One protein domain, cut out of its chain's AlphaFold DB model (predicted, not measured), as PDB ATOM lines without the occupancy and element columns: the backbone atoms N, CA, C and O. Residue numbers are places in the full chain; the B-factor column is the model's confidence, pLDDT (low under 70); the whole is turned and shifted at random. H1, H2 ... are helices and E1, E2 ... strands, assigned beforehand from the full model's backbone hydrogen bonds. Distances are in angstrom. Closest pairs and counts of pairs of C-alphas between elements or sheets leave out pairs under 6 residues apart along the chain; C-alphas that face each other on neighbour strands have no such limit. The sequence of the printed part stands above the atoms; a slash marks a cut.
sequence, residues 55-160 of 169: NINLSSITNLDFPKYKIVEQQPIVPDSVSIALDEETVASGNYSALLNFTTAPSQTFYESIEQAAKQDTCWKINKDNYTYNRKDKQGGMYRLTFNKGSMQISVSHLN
ATOM      1  N   ASN A  55       8.263 -31.431  -2.891       82.31
ATOM      2  CA  ASN A  55       9.713 -31.340  -2.818       82.31
ATOM      3  C   ASN A  55      10.247 -30.512  -3.999       82.31
ATOM      4  O   ASN A  55      10.332 -31.003  -5.126       82.31
ATOM      5  N   ILE A  56      10.614 -29.257  -3.740       89.75
ATOM      6  CA  ILE A  56      11.166 -28.347  -4.750       89.75
ATOM      7  C   ILE A  56      12.695 -28.424  -4.731       89.75
ATOM      8  O   ILE A  56      13.349 -27.929  -3.808       89.75
ATOM      9  N   ASN A  57      13.277 -28.992  -5.790       93.25
ATOM     10  CA  ASN A  57      14.725 -29.044  -6.002       93.25
ATOM     11  C   ASN A  57      15.158 -28.077  -7.120       93.25
ATOM     12  O   ASN A  57      15.031 -28.386  -8.306       93.25
ATOM     13  N   LEU A  58      15.705 -26.915  -6.744       95.62
ATOM     14  CA  LEU A  58      16.137 -25.883  -7.697       95.62
ATOM     15  C   LEU A  58      17.280 -26.363  -8.594       95.62
ATOM     16  O   LEU A  58      17.323 -26.002  -9.771       95.62
ATOM     17  N   SER A  59      18.168 -27.214  -8.080       95.38
ATOM     18  CA  SER A  59      19.281 -27.764  -8.852       95.38
ATOM     19  C   SER A  59      18.808 -28.737  -9.919       95.38
ATOM     20  O   SER A  59      19.285 -28.684 -11.048       95.38
ATOM     21  N   SER A  60      17.799 -29.558  -9.627       92.75
ATOM     22  CA  SER A  60      17.182 -30.422 -10.641       92.75
ATOM     23  C   SER A  60      16.440 -29.631 -11.726       92.75
ATOM     24  O   SER A  60      16.377 -30.077 -12.870       92.75
ATOM     25  N   ILE A  61      15.892 -28.459 -11.388       93.88
ATOM     26  CA  ILE A  61      15.160 -27.611 -12.340       93.88
ATOM     27  C   ILE A  61      16.120 -26.819 -13.239       93.88
ATOM     28  O   ILE A  61      15.890 -26.708 -14.443       93.88
ATOM     29  N   THR A  62      17.197 -26.277 -12.670       95.38
ATOM     30  CA  THR A  62      18.080 -25.301 -13.339       95.38
ATOM     31  C   THR A  62      19.435 -25.858 -13.770       95.38
ATOM     32  O   THR A  62      20.153 -25.186 -14.504       95.38
ATOM     33  N   ASN A  63      19.796 -27.062 -13.316       94.44
ATOM     34  CA  ASN A  63      21.140 -27.639 -13.418       94.44
ATOM     35  C   ASN A  63      22.248 -26.788 -12.758       94.44
ATOM     36  O   ASN A  63      23.410 -26.901 -13.144       94.44
ATOM     37  N   LEU A  64      21.908 -25.942 -11.780       96.00
ATOM     38  CA  LEU A  64      22.866 -25.140 -11.012       96.00
ATOM     39  C   LEU A  64      22.793 -25.463  -9.520       96.00
ATOM     40  O   LEU A  64      21.728 -25.769  -8.986       96.00
ATOM     41  N   ASP A  65      23.915 -25.345  -8.820       95.06
ATOM     42  CA  ASP A  65      23.957 -25.512  -7.369       95.06
ATOM     43  C   ASP A  65      23.486 -24.235  -6.670       95.06
ATOM     44  O   ASP A  65      24.116 -23.179  -6.767       95.06
ATOM     45  N   PHE A  66      22.363 -24.330  -5.959       95.69
ATOM     46  CA  PHE A  66      21.817 -23.223  -5.175       95.69
ATOM     47  C   PHE A  66      22.329 -23.276  -3.729       95.69
ATOM     48  O   PHE A  66      22.484 -24.366  -3.168       95.69
ATOM     49  N   PRO A  67      22.530 -22.117  -3.071       95.31
ATOM     50  CA  PRO A  67      22.663 -22.067  -1.621       95.31
ATOM     51  C   PRO A  67      21.487 -22.779  -0.948       95.31
ATOM     52  O   PRO A  67      20.382 -22.810  -1.484       95.31
ATOM     53  N   LYS A  68      21.706 -23.323   0.251       95.50
ATOM     54  CA  LYS A  68      20.642 -23.992   1.012       95.50
ATOM     55  C   LYS A  68      19.440 -23.063   1.197       95.50
ATOM     56  O   LYS A  68      19.610 -21.877   1.478       95.50
ATOM     57  N   TYR A  69      18.236 -23.613   1.080       95.50
ATOM     58  CA  TYR A  69      16.977 -22.880   1.196       95.50
ATOM     59  C   TYR A  69      15.912 -23.716   1.910       95.50
ATOM     60  O   TYR A  69      16.058 -24.926   2.090       95.50
ATOM     61  N   LYS A  70      14.834 -23.054   2.329       94.50
ATOM     62  CA  LYS A  70      13.625 -23.666   2.886       94.50
ATOM     63  C   LYS A  70      12.401 -23.114   2.173       94.50
ATOM     64  O   LYS A  70      12.391 -21.945   1.797       94.50
ATOM     65  N   ILE A  71      11.376 -23.943   2.023       92.44
ATOM     66  CA  ILE A  71      10.061 -23.503   1.554       92.44
ATOM     67  C   ILE A  71       9.402 -22.744   2.711       92.44
ATOM     68  O   ILE A  71       9.309 -23.273   3.817       92.44
ATOM     69  N   VAL A  72       9.032 -21.485   2.476       92.19
ATOM     70  CA  VAL A  72       8.354 -20.617   3.454       92.19
ATOM     71  C   VAL A  72       6.851 -20.651   3.240       92.19
ATOM     72  O   VAL A  72       6.086 -20.673   4.197       92.19
ATOM     73  N   GLU A  73       6.443 -20.672   1.979       89.88
ATOM     74  CA  GLU A  73       5.052 -20.704   1.570       89.88
ATOM     75  C   GLU A  73       4.931 -21.565   0.317       89.88
ATOM     76  O   GLU A  73       5.812 -21.538  -0.546       89.88
ATOM     77  N   GLN A  74       3.848 -22.328   0.224       87.00
ATOM     78  CA  GLN A  74       3.506 -23.112  -0.952       87.00
ATOM     79  C   GLN A  74       1.989 -23.092  -1.114       87.00
ATOM     80  O   GLN A  74       1.262 -23.362  -0.158       87.00
ATOM     81  N   GLN A  75       1.519 -22.779  -2.316       85.25
ATOM     82  CA  GLN A  75       0.102 -22.726  -2.647       85.25
ATOM     83  C   GLN A  75      -0.156 -23.547  -3.920       85.25
ATOM     84  O   GLN A  75       0.558 -23.374  -4.915       85.25
ATOM     85  N   PRO A  76      -1.147 -24.456  -3.921       83.69
ATOM     86  CA  PRO A  76      -1.581 -25.108  -5.150       83.69
ATOM     87  C   PRO A  76      -2.235 -24.081  -6.082       83.69
ATOM     88  O   PRO A  76      -2.950 -23.187  -5.629       83.69
ATOM     89  N   ILE A  77      -2.012 -24.217  -7.390       79.06
ATOM     90  CA  ILE A  77      -2.695 -23.395  -8.399       79.06
ATOM     91  C   ILE A  77      -3.861 -24.216  -8.944       79.06
ATOM     92  O   ILE A  77      -3.657 -25.260  -9.569       79.06
ATOM     93  N   VAL A  78      -5.084 -23.754  -8.686       73.25
ATOM     94  CA  VAL A  78      -6.319 -24.430  -9.098       73.25
ATOM     95  C   VAL A  78      -6.871 -23.745 -10.357       73.25
ATOM     96  O   VAL A  78      -6.974 -22.518 -10.360       73.25
ATOM     97  N   PRO A  79      -7.201 -24.488 -11.427       66.81
ATOM     98  CA  PRO A  79      -7.865 -23.919 -12.596       66.81
ATOM     99  C   PRO A  79      -9.268 -23.398 -12.263       66.81
ATOM    100  O   PRO A  79     -10.023 -24.060 -11.553       66.81
ATOM    101  N   ASP A  80      -9.662 -22.276 -12.871       61.94
ATOM    102  CA  ASP A  80     -10.980 -21.643 -12.678       61.94
ATOM    103  C   ASP A  80     -12.173 -22.567 -13.004       61.94
ATOM    104  O   ASP A  80     -13.275 -22.381 -12.493       61.94
ATOM    105  N   SER A  81     -11.975 -23.582 -13.854       54.38
ATOM    106  CA  SER A  81     -13.009 -24.549 -14.250       54.38
ATOM    107  C   SER A  81     -13.240 -25.671 -13.235       54.38
ATOM    108  O   SER A  81     -14.136 -26.496 -13.423       54.38
ATOM    109  N   VAL A  82     -12.446 -25.723 -12.167       54.75
ATOM    110  CA  VAL A  82     -12.387 -26.849 -11.240       54.75
ATOM    111  C   VAL A  82     -12.795 -26.357  -9.852       54.75
ATOM    112  O   VAL A  82     -11.991 -26.176  -8.945       54.75
ATOM    113  N   SER A  83     -14.100 -26.116  -9.704       45.75
ATOM    114  CA  SER A  83     -14.752 -25.868  -8.414       45.75
ATOM    115  C   SER A  83     -14.918 -27.207  -7.688       45.75
ATOM    116  O   SER A  83     -16.004 -27.783  -7.651       45.75
ATOM    117  N   ILE A  84     -13.810 -27.776  -7.205       50.69
ATOM    118  CA  ILE A  84     -13.864 -28.980  -6.370       50.69
ATOM    119  C   ILE A  84     -14.318 -28.518  -4.994       50.69
ATOM    120  O   ILE A  84     -13.697 -27.641  -4.385       50.69
ATOM    121  N   ALA A  85     -15.420 -29.083  -4.505       47.16
ATOM    122  CA  ALA A  85     -15.712 -29.030  -3.084       47.16
ATOM    123  C   ALA A  85     -14.453 -29.515  -2.347       47.16
ATOM    124  O   ALA A  85     -13.908 -30.552  -2.706       47.16
ATOM    125  N   LEU A  86     -13.977 -28.756  -1.360       51.00
ATOM    126  CA  LEU A  86     -12.727 -28.976  -0.612       51.00
ATOM    127  C   LEU A  86     -12.554 -30.374   0.044       51.00
ATOM    128  O   LEU A  86     -11.584 -30.570   0.770       51.00
ATOM    129  N   ASP A  87     -13.478 -31.311  -0.175       47.16
ATOM    130  CA  ASP A  87     -13.609 -32.598   0.513       47.16
ATOM    131  C   ASP A  87     -13.317 -33.828  -0.378       47.16
ATOM    132  O   ASP A  87     -13.297 -34.948   0.121       47.16
ATOM    133  N   GLU A  88     -13.048 -33.660  -1.682       48.97
ATOM    134  CA  GLU A  88     -12.666 -34.782  -2.558       48.97
ATOM    135  C   GLU A  88     -11.303 -34.546  -3.221       48.97
ATOM    136  O   GLU A  88     -11.120 -33.629  -4.012       48.97
ATOM    137  N   GLU A  89     -10.355 -35.408  -2.845       47.75
ATOM    138  CA  GLU A  89      -9.020 -35.614  -3.413       47.75
ATOM    139  C   GLU A  89      -8.168 -34.357  -3.637       47.75
ATOM    140  O   GLU A  89      -8.263 -33.639  -4.630       47.75
ATOM    141  N   THR A  90      -7.219 -34.167  -2.715       46.28
ATOM    142  CA  THR A  90      -6.029 -33.326  -2.865       46.28
ATOM    143  C   THR A  90      -5.436 -33.493  -4.259       46.28
ATOM    144  O   THR A  90      -4.706 -34.445  -4.539       46.28
ATOM    145  N   VAL A  91      -5.746 -32.548  -5.146       47.12
ATOM    146  CA  VAL A  91      -5.160 -32.509  -6.475       47.12
ATOM    147  C   VAL A  91      -3.692 -32.166  -6.277       47.12
ATOM    148  O   VAL A  91      -3.308 -31.001  -6.179       47.12
ATOM    149  N   ALA A  92      -2.843 -33.189  -6.241       51.66
ATOM    150  CA  ALA A  92      -1.431 -33.069  -6.565       51.66
ATOM    151  C   ALA A  92      -1.325 -32.733  -8.062       51.66
ATOM    152  O   ALA A  92      -0.737 -33.469  -8.847       51.66
ATOM    153  N   SER A  93      -1.949 -31.627  -8.481       57.56
ATOM    154  CA  SER A  93      -2.139 -31.239  -9.874       57.56
ATOM    155  C   SER A  93      -0.820 -30.874 -10.542       57.56
ATOM    156  O   SER A  93      -0.839 -30.376 -11.653       57.56
ATOM    157  N   GLY A  94       0.331 -31.045  -9.886       73.94
ATOM    158  CA  GLY A  94       1.631 -30.579 -10.357       73.94
ATOM    159  C   GLY A  94       1.737 -29.053 -10.456       73.94
ATOM    160  O   GLY A  94       2.848 -28.547 -10.586       73.94
ATOM    161  N   ASN A  95       0.626 -28.313 -10.354       86.19
ATOM    162  CA  ASN A  95       0.564 -26.865 -10.467       86.19
ATOM    163  C   ASN A  95       0.715 -26.219  -9.092       86.19
ATOM    164  O   ASN A  95      -0.089 -26.456  -8.187       86.19
ATOM    165  N   TYR A  96       1.719 -25.369  -8.927       89.44
ATOM    166  CA  TYR A  96       1.970 -24.711  -7.649       89.44
ATOM    167  C   TYR A  96       2.725 -23.401  -7.816       89.44
ATOM    168  O   TYR A  96       3.448 -23.191  -8.792       89.44
ATOM    169  N   SER A  97       2.607 -22.551  -6.803       91.94
ATOM    170  CA  SER A  97       3.528 -21.459  -6.517       91.94
ATOM    171  C   SER A  97       4.151 -21.678  -5.139       91.94
ATOM    172  O   SER A  97       3.547 -22.258  -4.238       91.94
ATOM    173  N   ALA A  98       5.398 -21.261  -4.977       93.94
ATOM    174  CA  ALA A  98       6.120 -21.363  -3.725       93.94
ATOM    175  C   ALA A  98       7.071 -20.185  -3.549       93.94
ATOM    176  O   ALA A  98       7.704 -19.719  -4.502       93.94
ATOM    177  N   LEU A  99       7.207 -19.748  -2.302       95.75
ATOM    178  CA  LEU A  99       8.231 -18.816  -1.870       95.75
ATOM    179  C   LEU A  99       9.266 -19.587  -1.060       95.75
ATOM    180  O   LEU A  99       8.955 -20.192  -0.032       95.75
ATOM    181  N   LEU A 100      10.510 -19.561  -1.520       95.94
ATOM    182  CA  LEU A 100      11.639 -20.162  -0.831       95.94
ATOM    183  C   LEU A 100      12.508 -19.061  -0.243       95.94
ATOM    184  O   LEU A 100      12.656 -17.991  -0.829       95.94
ATOM    185  N   ASN A 101      13.113 -19.342   0.901       96.62
ATOM    186  CA  ASN A 101      14.065 -18.452   1.542       96.62
ATOM    187  C   ASN A 101      15.389 -19.181   1.725       96.62
ATOM    188  O   ASN A 101      15.440 -20.279   2.288       96.62
ATOM    189  N   PHE A 102      16.463 -18.570   1.253       96.12
ATOM    190  CA  PHE A 102      17.810 -19.032   1.494       96.12
ATOM    191  C   PHE A 102      18.087 -19.076   3.000       96.12
ATOM    192  O   PHE A 102      17.699 -18.195   3.764       96.12
ATOM    193  N   THR A 103      18.777 -20.116   3.449       94.31
ATOM    194  CA  THR A 103      19.281 -20.197   4.825       94.31
ATOM    195  C   THR A 103      20.628 -19.499   4.970       94.31
ATOM    196  O   THR A 103      21.047 -19.195   6.081       94.31
ATOM    197  N   THR A 104      21.313 -19.277   3.850       91.31
ATOM    198  CA  THR A 104      22.626 -18.642   3.771       91.31
ATOM    199  C   THR A 104      22.587 -17.606   2.661       91.31
ATOM    200  O   THR A 104      22.102 -17.909   1.574       91.31
ATOM    201  N   ALA A 105      23.106 -16.405   2.920       92.44
ATOM    202  CA  ALA A 105      23.167 -15.352   1.913       92.44
ATOM    203  C   ALA A 105      23.881 -15.853   0.640       92.44
ATOM    204  O   ALA A 105      24.979 -16.413   0.756       92.44
ATOM    205  N   PRO A 106      23.288 -15.681  -0.556       95.62
ATOM    206  CA  PRO A 106      23.936 -16.097  -1.791       95.62
ATOM    207  C   PRO A 106      25.251 -15.343  -2.007       95.62
ATOM    208  O   PRO A 106      25.326 -14.125  -1.835       95.62
ATOM    209  N   SER A 107      26.300 -16.073  -2.376       96.62
ATOM    210  CA  SER A 107      27.622 -15.499  -2.611       96.62
ATOM    211  C   SER A 107      27.713 -14.824  -3.980       96.62
ATOM    212  O   SER A 107      26.980 -15.145  -4.913       96.62
ATOM    213  N   GLN A 108      28.698 -13.939  -4.140       96.19
ATOM    214  CA  GLN A 108      29.025 -13.352  -5.441       96.19
ATOM    215  C   GLN A 108      29.370 -14.428  -6.492       96.19
ATOM    216  O   GLN A 108      28.913 -14.340  -7.628       96.19
ATOM    217  N   THR A 109      30.062 -15.498  -6.088       96.81
ATOM    218  CA  THR A 109      30.387 -16.639  -6.961       96.81
ATOM    219  C   THR A 109      29.156 -17.395  -7.469       96.81
ATOM    220  O   THR A 109      29.178 -17.924  -8.578       96.81
ATOM    221  N   PHE A 110      28.070 -17.442  -6.695       97.12
ATOM    222  CA  PHE A 110      26.806 -18.033  -7.141       97.12
ATOM    223  C   PHE A 110      26.136 -17.174  -8.221       97.12
ATOM    224  O   PHE A 110      25.664 -17.698  -9.225       97.12
ATOM    225  N   TYR A 111      26.134 -15.849  -8.064       97.31
ATOM    226  CA  TYR A 111      25.605 -14.967  -9.110       97.31
ATOM    227  C   TYR A 111      26.423 -15.073 -10.402       97.31
ATOM    228  O   TYR A 111      25.852 -15.180 -11.486       97.31
ATOM    229  N   GLU A 112      27.750 -15.136 -10.287       96.94
ATOM    230  CA  GLU A 112      28.643 -15.341 -11.429       96.94
ATOM    231  C   GLU A 112      28.386 -16.675 -12.136       96.94
ATOM    232  O   GLU A 112      28.411 -16.715 -13.365       96.94
ATOM    233  N   SER A 113      28.095 -17.760 -11.407       97.19
ATOM    234  CA  SER A 113      27.797 -19.056 -12.030       97.19
ATOM    235  C   SER A 113      26.508 -19.012 -12.858       97.19
ATOM    236  O   SER A 113      26.487 -19.531 -13.977       97.19
ATOM    237  N   ILE A 114      25.471 -18.318 -12.376       97.38
ATOM    238  CA  ILE A 114      24.237 -18.085 -13.139       97.38
ATOM    239  C   ILE A 114      24.515 -17.224 -14.374       97.38
ATOM    240  O   ILE A 114      24.042 -17.536 -15.463       97.38
ATOM    241  N   GLU A 115      25.310 -16.163 -14.235       96.75
ATOM    242  CA  GLU A 115      25.684 -15.293 -15.354       96.75
ATOM    243  C   GLU A 115      26.491 -16.034 -16.427       96.75
ATOM    244  O   GLU A 115      26.296 -15.787 -17.617       96.75
ATOM    245  N   GLN A 116      27.367 -16.970 -16.045       97.00
ATOM    246  CA  GLN A 116      28.046 -17.837 -17.012       97.00
ATOM    247  C   GLN A 116      27.076 -18.814 -17.678       97.00
ATOM    248  O   GLN A 116      27.129 -18.972 -18.898       97.00
ATOM    249  N   ALA A 117      26.176 -19.436 -16.913       96.81
ATOM    250  CA  ALA A 117      25.176 -20.352 -17.454       96.81
ATOM    251  C   ALA A 117      24.253 -19.652 -18.460       96.81
ATOM    252  O   ALA A 117      24.016 -20.179 -19.544       96.81
ATOM    253  N   ALA A 118      23.819 -18.425 -18.165       96.56
ATOM    254  CA  ALA A 118      22.949 -17.624 -19.027       96.56
ATOM    255  C   ALA A 118      23.565 -17.268 -20.392       96.56
ATOM    256  O   ALA A 118      22.840 -16.916 -21.321       96.56
ATOM    257  N   LYS A 119      24.892 -17.383 -20.556       96.44
ATOM    258  CA  LYS A 119      25.547 -17.220 -21.867       96.44
ATOM    259  C   LYS A 119      25.234 -18.365 -22.831       96.44
ATOM    260  O   LYS A 119      25.400 -18.193 -24.034       96.44
ATOM    261  N   GLN A 120      24.842 -19.527 -22.311       95.94
ATOM    262  CA  GLN A 120      24.605 -20.748 -23.084       95.94
ATOM    263  C   GLN A 120      23.160 -21.243 -22.951       95.94
ATOM    264  O   GLN A 120      22.592 -21.748 -23.917       95.94
ATOM    265  N   ASP A 121      22.556 -21.080 -21.774       95.50
ATOM    266  CA  ASP A 121      21.178 -21.461 -21.483       95.50
ATOM    267  C   ASP A 121      20.237 -20.255 -21.614       95.50
ATOM    268  O   ASP A 121      20.182 -19.373 -20.755       95.50
ATOM    269  N   THR A 122      19.451 -20.250 -22.690       95.19
ATOM    270  CA  THR A 122      18.476 -19.195 -23.005       95.19
ATOM    271  C   THR A 122      17.252 -19.192 -22.086       95.19
ATOM    272  O   THR A 122      16.450 -18.254 -22.139       95.19
ATOM    273  N   CYS A 123      17.095 -20.210 -21.232       97.12
ATOM    274  CA  CYS A 123      16.062 -20.239 -20.200       97.12
ATOM    275  C   CYS A 123      16.315 -19.169 -19.128       97.12
ATOM    276  O   CYS A 123      15.361 -18.685 -18.510       97.12
ATOM    277  N   TRP A 124      17.577 -18.773 -18.927       97.81
ATOM    278  CA  TRP A 124      17.955 -17.673 -18.049       97.81
ATOM    279  C   TRP A 124      17.786 -16.319 -18.740       97.81
ATOM    280  O   TRP A 124      18.248 -16.085 -19.854       97.81
ATOM    281  N   LYS A 125      17.152 -15.383 -18.033       97.50
ATOM    282  CA  LYS A 125      17.060 -13.970 -18.402       97.50
ATOM    283  C   LYS A 125      17.508 -13.134 -17.216       97.50
ATOM    284  O   LYS A 125      16.898 -13.193 -16.151       97.50
ATOM    285  N   ILE A 126      18.566 -12.359 -17.421       96.88
ATOM    286  CA  ILE A 126      19.165 -11.504 -16.396       96.88
ATOM    287  C   ILE A 126      18.990 -10.055 -16.839       96.88
ATOM    288  O   ILE A 126      19.402  -9.682 -17.937       96.88
ATOM    289  N   ASN A 127      18.350  -9.243 -16.002       95.88
ATOM    290  CA  ASN A 127      18.177  -7.812 -16.238       95.88
ATOM    291  C   ASN A 127      18.588  -7.035 -14.990       95.88
ATOM    292  O   ASN A 127      17.820  -6.956 -14.028       95.88
ATOM    293  N   LYS A 128      19.789  -6.445 -15.033       93.62
ATOM    294  CA  LYS A 128      20.447  -5.827 -13.875       93.62
ATOM    295  C   LYS A 128      20.502  -6.832 -12.722       93.62
ATOM    296  O   LYS A 128      21.122  -7.877 -12.870       93.62
ATOM    297  N   ASP A 129      19.803  -6.547 -11.632       95.19
ATOM    298  CA  ASP A 129      19.758  -7.393 -10.446       95.19
ATOM    299  C   ASP A 129      18.628  -8.427 -10.482       95.19
ATOM    300  O   ASP A 129      18.507  -9.209  -9.551       95.19
ATOM    301  N   ASN A 130      17.790  -8.463 -11.521       97.25
ATOM    302  CA  ASN A 130      16.664  -9.392 -11.603       97.25
ATOM    303  C   ASN A 130      17.057 -10.646 -12.394       97.25
ATOM    304  O   ASN A 130      17.396 -10.560 -13.578       97.25
ATOM    305  N   TYR A 131      16.933 -11.811 -11.763       98.12
ATOM    306  CA  TYR A 131      17.206 -13.117 -12.354       98.12
ATOM    307  C   TYR A 131      15.889 -13.853 -12.568       98.12
ATOM    308  O   TYR A 131      15.090 -14.016 -11.647       98.12
ATOM    309  N   THR A 132      15.644 -14.297 -13.796       98.06
ATOM    310  CA  THR A 132      14.470 -15.098 -14.150       98.06
ATOM    311  C   THR A 132      14.904 -16.356 -14.882       98.06
ATOM    312  O   THR A 132      15.725 -16.286 -15.791       98.06
ATOM    313  N   TYR A 133      14.304 -17.490 -14.533       98.31
ATOM    314  CA  TYR A 133      14.451 -18.746 -15.260       98.31
ATOM    315  C   TYR A 133      13.087 -19.223 -15.734       98.31
ATOM    316  O   TYR A 133      12.167 -19.299 -14.925       98.31
ATOM    317  N   ASN A 134      12.951 -19.554 -17.017       97.19
ATOM    318  CA  ASN A 134      11.752 -20.202 -17.544       97.19
ATOM    319  C   ASN A 134      12.155 -21.428 -18.350       97.19
ATOM    320  O   ASN A 134      12.839 -21.287 -19.363       97.19
ATOM    321  N   ARG A 135      11.713 -22.613 -17.932       95.56
ATOM    322  CA  ARG A 135      12.066 -23.870 -18.594       95.56
ATOM    323  C   ARG A 135      10.854 -24.766 -18.734       95.56
ATOM    324  O   ARG A 135      10.156 -25.034 -17.760       95.56
ATOM    325  N   LYS A 136      10.672 -25.294 -19.944       93.81
ATOM    326  CA  LYS A 136       9.721 -26.375 -20.173       93.81
ATOM    327  C   LYS A 136      10.243 -27.678 -19.588       93.81
ATOM    328  O   LYS A 136      11.415 -28.017 -19.771       93.81
ATOM    329  N   ASP A 137       9.376 -28.399 -18.899       90.56
ATOM    330  CA  ASP A 137       9.678 -29.746 -18.438       90.56
ATOM    331  C   ASP A 137       9.502 -30.776 -19.578       90.56
ATOM    332  O   ASP A 137       9.184 -30.434 -20.720       90.56
ATOM    333  N   LYS A 138       9.733 -32.060 -19.282       88.38
ATOM    334  CA  LYS A 138       9.598 -33.142 -20.276       88.38
ATOM    335  C   LYS A 138       8.146 -33.453 -20.652       88.38
ATOM    336  O   LYS A 138       7.920 -34.073 -21.684       88.38
ATOM    337  N   GLN A 139       7.193 -33.075 -19.807       88.25
ATOM    338  CA  GLN A 139       5.760 -33.316 -19.978       88.25
ATOM    339  C   GLN A 139       5.053 -32.124 -20.649       88.25
ATOM    340  O   GLN A 139       3.859 -32.188 -20.926       88.25
ATOM    341  N   GLY A 140       5.791 -31.054 -20.967       88.81
ATOM    342  CA  GLY A 140       5.272 -29.838 -21.587       88.81
ATOM    343  C   GLY A 140       4.792 -28.782 -20.586       88.81
ATOM    344  O   GLY A 140       4.304 -27.740 -21.023       88.81
ATOM    345  N   GLY A 141       4.951 -29.031 -19.284       90.75
ATOM    346  CA  GLY A 141       4.816 -28.049 -18.216       90.75
ATOM    347  C   GLY A 141       5.905 -26.977 -18.264       90.75
ATOM    348  O   GLY A 141       6.825 -27.026 -19.082       90.75
ATOM    349  N   MET A 142       5.800 -25.974 -17.399       94.50
ATOM    350  CA  MET A 142       6.642 -24.786 -17.355       94.50
ATOM    351  C   MET A 142       7.020 -24.488 -15.915       94.50
ATOM    352  O   MET A 142       6.178 -24.118 -15.097       94.50
ATOM    353  N   TYR A 143       8.315 -24.566 -15.641       96.06
ATOM    354  CA  TYR A 143       8.910 -23.990 -14.451       96.06
ATOM    355  C   TYR A 143       9.204 -22.516 -14.675       96.06
ATOM    356  O   TYR A 143       9.758 -22.135 -15.710       96.06
ATOM    357  N   ARG A 144       8.918 -21.707 -13.657       97.50
ATOM    358  CA  ARG A 144       9.349 -20.317 -13.571       97.50
ATOM    359  C   ARG A 144       9.992 -20.055 -12.222       97.50
ATOM    360  O   ARG A 144       9.431 -20.400 -11.191       97.50
ATOM    361  N   LEU A 145      11.165 -19.435 -12.243       97.88
ATOM    362  CA  LEU A 145      11.878 -18.990 -11.054       97.88
ATOM    363  C   LEU A 145      12.195 -17.509 -11.199       97.88
ATOM    364  O   LEU A 145      12.526 -17.045 -12.293       97.88
ATOM    365  N   THR A 146      12.087 -16.743 -10.120       98.00
ATOM    366  CA  THR A 146      12.431 -15.318 -10.121       98.00
ATOM    367  C   THR A 146      12.975 -14.893  -8.766       98.00
ATOM    368  O   THR A 146      12.418 -15.248  -7.729       98.00
ATOM    369  N   PHE A 147      14.068 -14.136  -8.779       97.62
ATOM    370  CA  PHE A 147      14.666 -13.537  -7.588       97.62
ATOM    371  C   PHE A 147      15.578 -12.371  -7.969       97.62
ATOM    372  O   PHE A 147      15.977 -12.230  -9.125       97.62
ATOM    373  N   ASN A 148      15.933 -11.564  -6.971       96.94
ATOM    374  CA  ASN A 148      16.808 -10.411  -7.154       96.94
ATOM    375  C   ASN A 148      18.182 -10.649  -6.519       96.94
ATOM    376  O   ASN A 148      18.307 -11.380  -5.532       96.94
ATOM    377  N   LYS A 149      19.218  -9.996  -7.045       95.88
ATOM    378  CA  LYS A 149      20.549  -9.969  -6.443       95.88
ATOM    379  C   LYS A 149      20.462  -9.412  -5.025       95.88
ATOM    380  O   LYS A 149      19.779  -8.423  -4.782       95.88
ATOM    381  N   GLY A 150      21.128 -10.066  -4.079       93.50
ATOM    382  CA  GLY A 150      21.067  -9.733  -2.654       93.50
ATOM    383  C   GLY A 150      19.768 -10.137  -1.947       93.50
ATOM    384  O   GLY A 150      19.701 -10.036  -0.724       93.50
ATOM    385  N   SER A 151      18.751 -10.625  -2.667       94.69
ATOM    386  CA  SER A 151      17.543 -11.170  -2.047       94.69
ATOM    387  C   SER A 151      17.838 -12.504  -1.369       94.69
ATOM    388  O   SER A 151      18.530 -13.365  -1.915       94.69
ATOM    389  N   MET A 152      17.233 -12.697  -0.200       96.31
ATOM    390  CA  MET A 152      17.177 -13.996   0.468       96.31
ATOM    391  C   MET A 152      16.051 -14.880  -0.087       96.31
ATOM    392  O   MET A 152      16.027 -16.072   0.186       96.31
ATOM    393  N   GLN A 153      15.134 -14.323  -0.877       96.88
ATOM    394  CA  GLN A 153      13.928 -15.004  -1.334       96.88
ATOM    395  C   GLN A 153      13.967 -15.346  -2.821       96.88
ATOM    396  O   GLN A 153      14.449 -14.551  -3.634       96.88
ATOM    397  N   ILE A 154      13.380 -16.494  -3.159       97.25
ATOM    398  CA  ILE A 154      13.126 -16.946  -4.527       97.25
ATOM    399  C   ILE A 154      11.658 -17.327  -4.660       97.25
ATOM    400  O   ILE A 154      11.156 -18.150  -3.896       97.25
ATOM    401  N   SER A 155      11.002 -16.787  -5.680       97.44
ATOM    402  CA  SER A 155       9.677 -17.237  -6.100       97.44
ATOM    403  C   SER A 155       9.816 -18.321  -7.156       97.44
ATOM    404  O   SER A 155      10.561 -18.155  -8.126       97.44
ATOM    405  N   VAL A 156       9.090 -19.421  -6.984       96.44
ATOM    406  CA  VAL A 156       9.076 -20.560  -7.904       96.44
ATOM    407  C   VAL A 156       7.644 -20.937  -8.207       96.44
ATOM    408  O   VAL A 156       6.795 -20.934  -7.323       96.44
ATOM    409  N   SER A 157       7.367 -21.286  -9.451       94.69
ATOM    410  CA  SER A 157       6.093 -21.874  -9.830       94.69
ATOM    411  C   SER A 157       6.284 -22.957 -10.873       94.69
ATOM    412  O   SER A 157       7.213 -22.897 -11.684       94.69
ATOM    413  N   HIS A 158       5.359 -23.903 -10.883       93.75
ATOM    414  CA  HIS A 158       5.208 -24.874 -11.950       93.75
ATOM    415  C   HIS A 158       3.766 -24.864 -12.441       93.75
ATOM    416  O   HIS A 158       2.838 -24.801 -11.637       93.75
ATOM    417  N   LEU A 159       3.601 -24.920 -13.758       91.12
ATOM    418  CA  LEU A 159       2.321 -25.129 -14.422       91.12
ATOM    419  C   LEU A 159       2.457 -26.314 -15.373       91.12
ATOM    420  O   LEU A 159       3.437 -26.399 -16.102       91.12
ATOM    421  N   ASN A 160       1.479 -27.200 -15.411       89.19
ATOM    422  CA  ASN A 160       1.400 -28.300 -16.356       89.19
ATOM    423  C   ASN A 160       1.007 -27.802 -17.756       89.19
ATOM    424  O   ASN A 160       0.507 -26.690 -17.944       89.19
TER     425      ASN A 160
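This is residues 55 to 160 of the 169 residues of an uncharacterized protein of Prevotella pallens (UniProt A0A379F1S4). The main picture is one twisted sheet of six antiparallel strands, a single wall with the small helix H1 grazing it and the helix H2 set beside its E3 edge. At the far end from H2, a long loop joins E1 to E2, and its residues 80 to 89 stick out from the body and add to the length. The printed part has 106 residues, with two named helices and six named strands in the order H1 E1 E2 H2 E3 E4 E5 E6, and the sheet runs E1 E2 E6 E5 E4 E3. The class is mixed, helices and strands, with most of the residues in named elements in strands. The whole is elongated, spanning 47 by 28 by 22 A, and is only just compact, close to loose, with a radius of gyration of the C-alphas of 15.2 A.

Start in the sheet with E6, residues 153 to 159, whose centre is the nearest of the elements' centres to the mean of the C-alphas, at 3.3 A; it runs 20.2 A and ends at C-alpha 159 at (2.321, -25.129, -14.422). Next in the sheet come E5, residues 142 to 148, 20.3 A long, and E4, residues 130 to 136, also 20.3 A. The edge strand E3, residues 124 to 127, is 10.0 A long. On the other side of E6 look for E2, residues 96 to 102, 19.2 A long, and then the other edge strand, E1, residues 69 to 76. Find C-alpha 69 at (16.977, -22.880, 1.196); from there E1 runs 19.7 A and bends by 59 degrees at residue 72. The helix H1, residues 58 to 62, begins at C-alpha 58 at (16.137, -25.883, -7.697) and is 6.0 A long. H2, residues 108 to 117, is the longest helix, 14.4 A from first to last C-alpha.

Begin with E6 and E5, an antiparallel hairpin at 166 degrees, where N 142 and O 159 are 2.7 A apart, within hydrogen-bond range. E5 and E4 form a hairpin at 171 degrees, with N 131 and O 147 at 2.8 A. E3 and E4 form another at 158 degrees, with N 125 and O 132 at 2.8 A; E3, E4, E5 and E6 make a meander, each strand the antiparallel neighbour of the one before. On the other side of E6, E2 is antiparallel to it at 158 degrees, with N 98 and O 156 at 2.7 A. E1 and E2 are a hairpin at 163 degrees, with N 70 and O 101 at 2.8 A. H1 is on the sheet but only grazes it with residues 58 to 62; the closest C-alphas of H1 and E5 are those of Ile 61 and Tyr 143, 7.5 A apart. H2 also only grazes the sheet, with residues 111 to 117; its closest C-alphas to E3 are those of Glu 115 and Ile 126, 7.6 A apart. H1 and H2 are apart. In both helices every O i to N i+4 pair is within hydrogen-bond range.

Look for the greatest distance between the C-alphas of Ala 85 and Thr 109, 47.9 A. The printed part has no cut between residues 55 and 160. The long link is E1 to E2, residues 77 to 95, and within it residues 80 to 89 stand free. Without that stretch the body has 96 residues and spans 40 by 28 by 20 A. The mean pLDDT of the printed part is 87.9, and in the B-factor column you will find residues 79 to 93 under 70, the low-confidence stretch of the model.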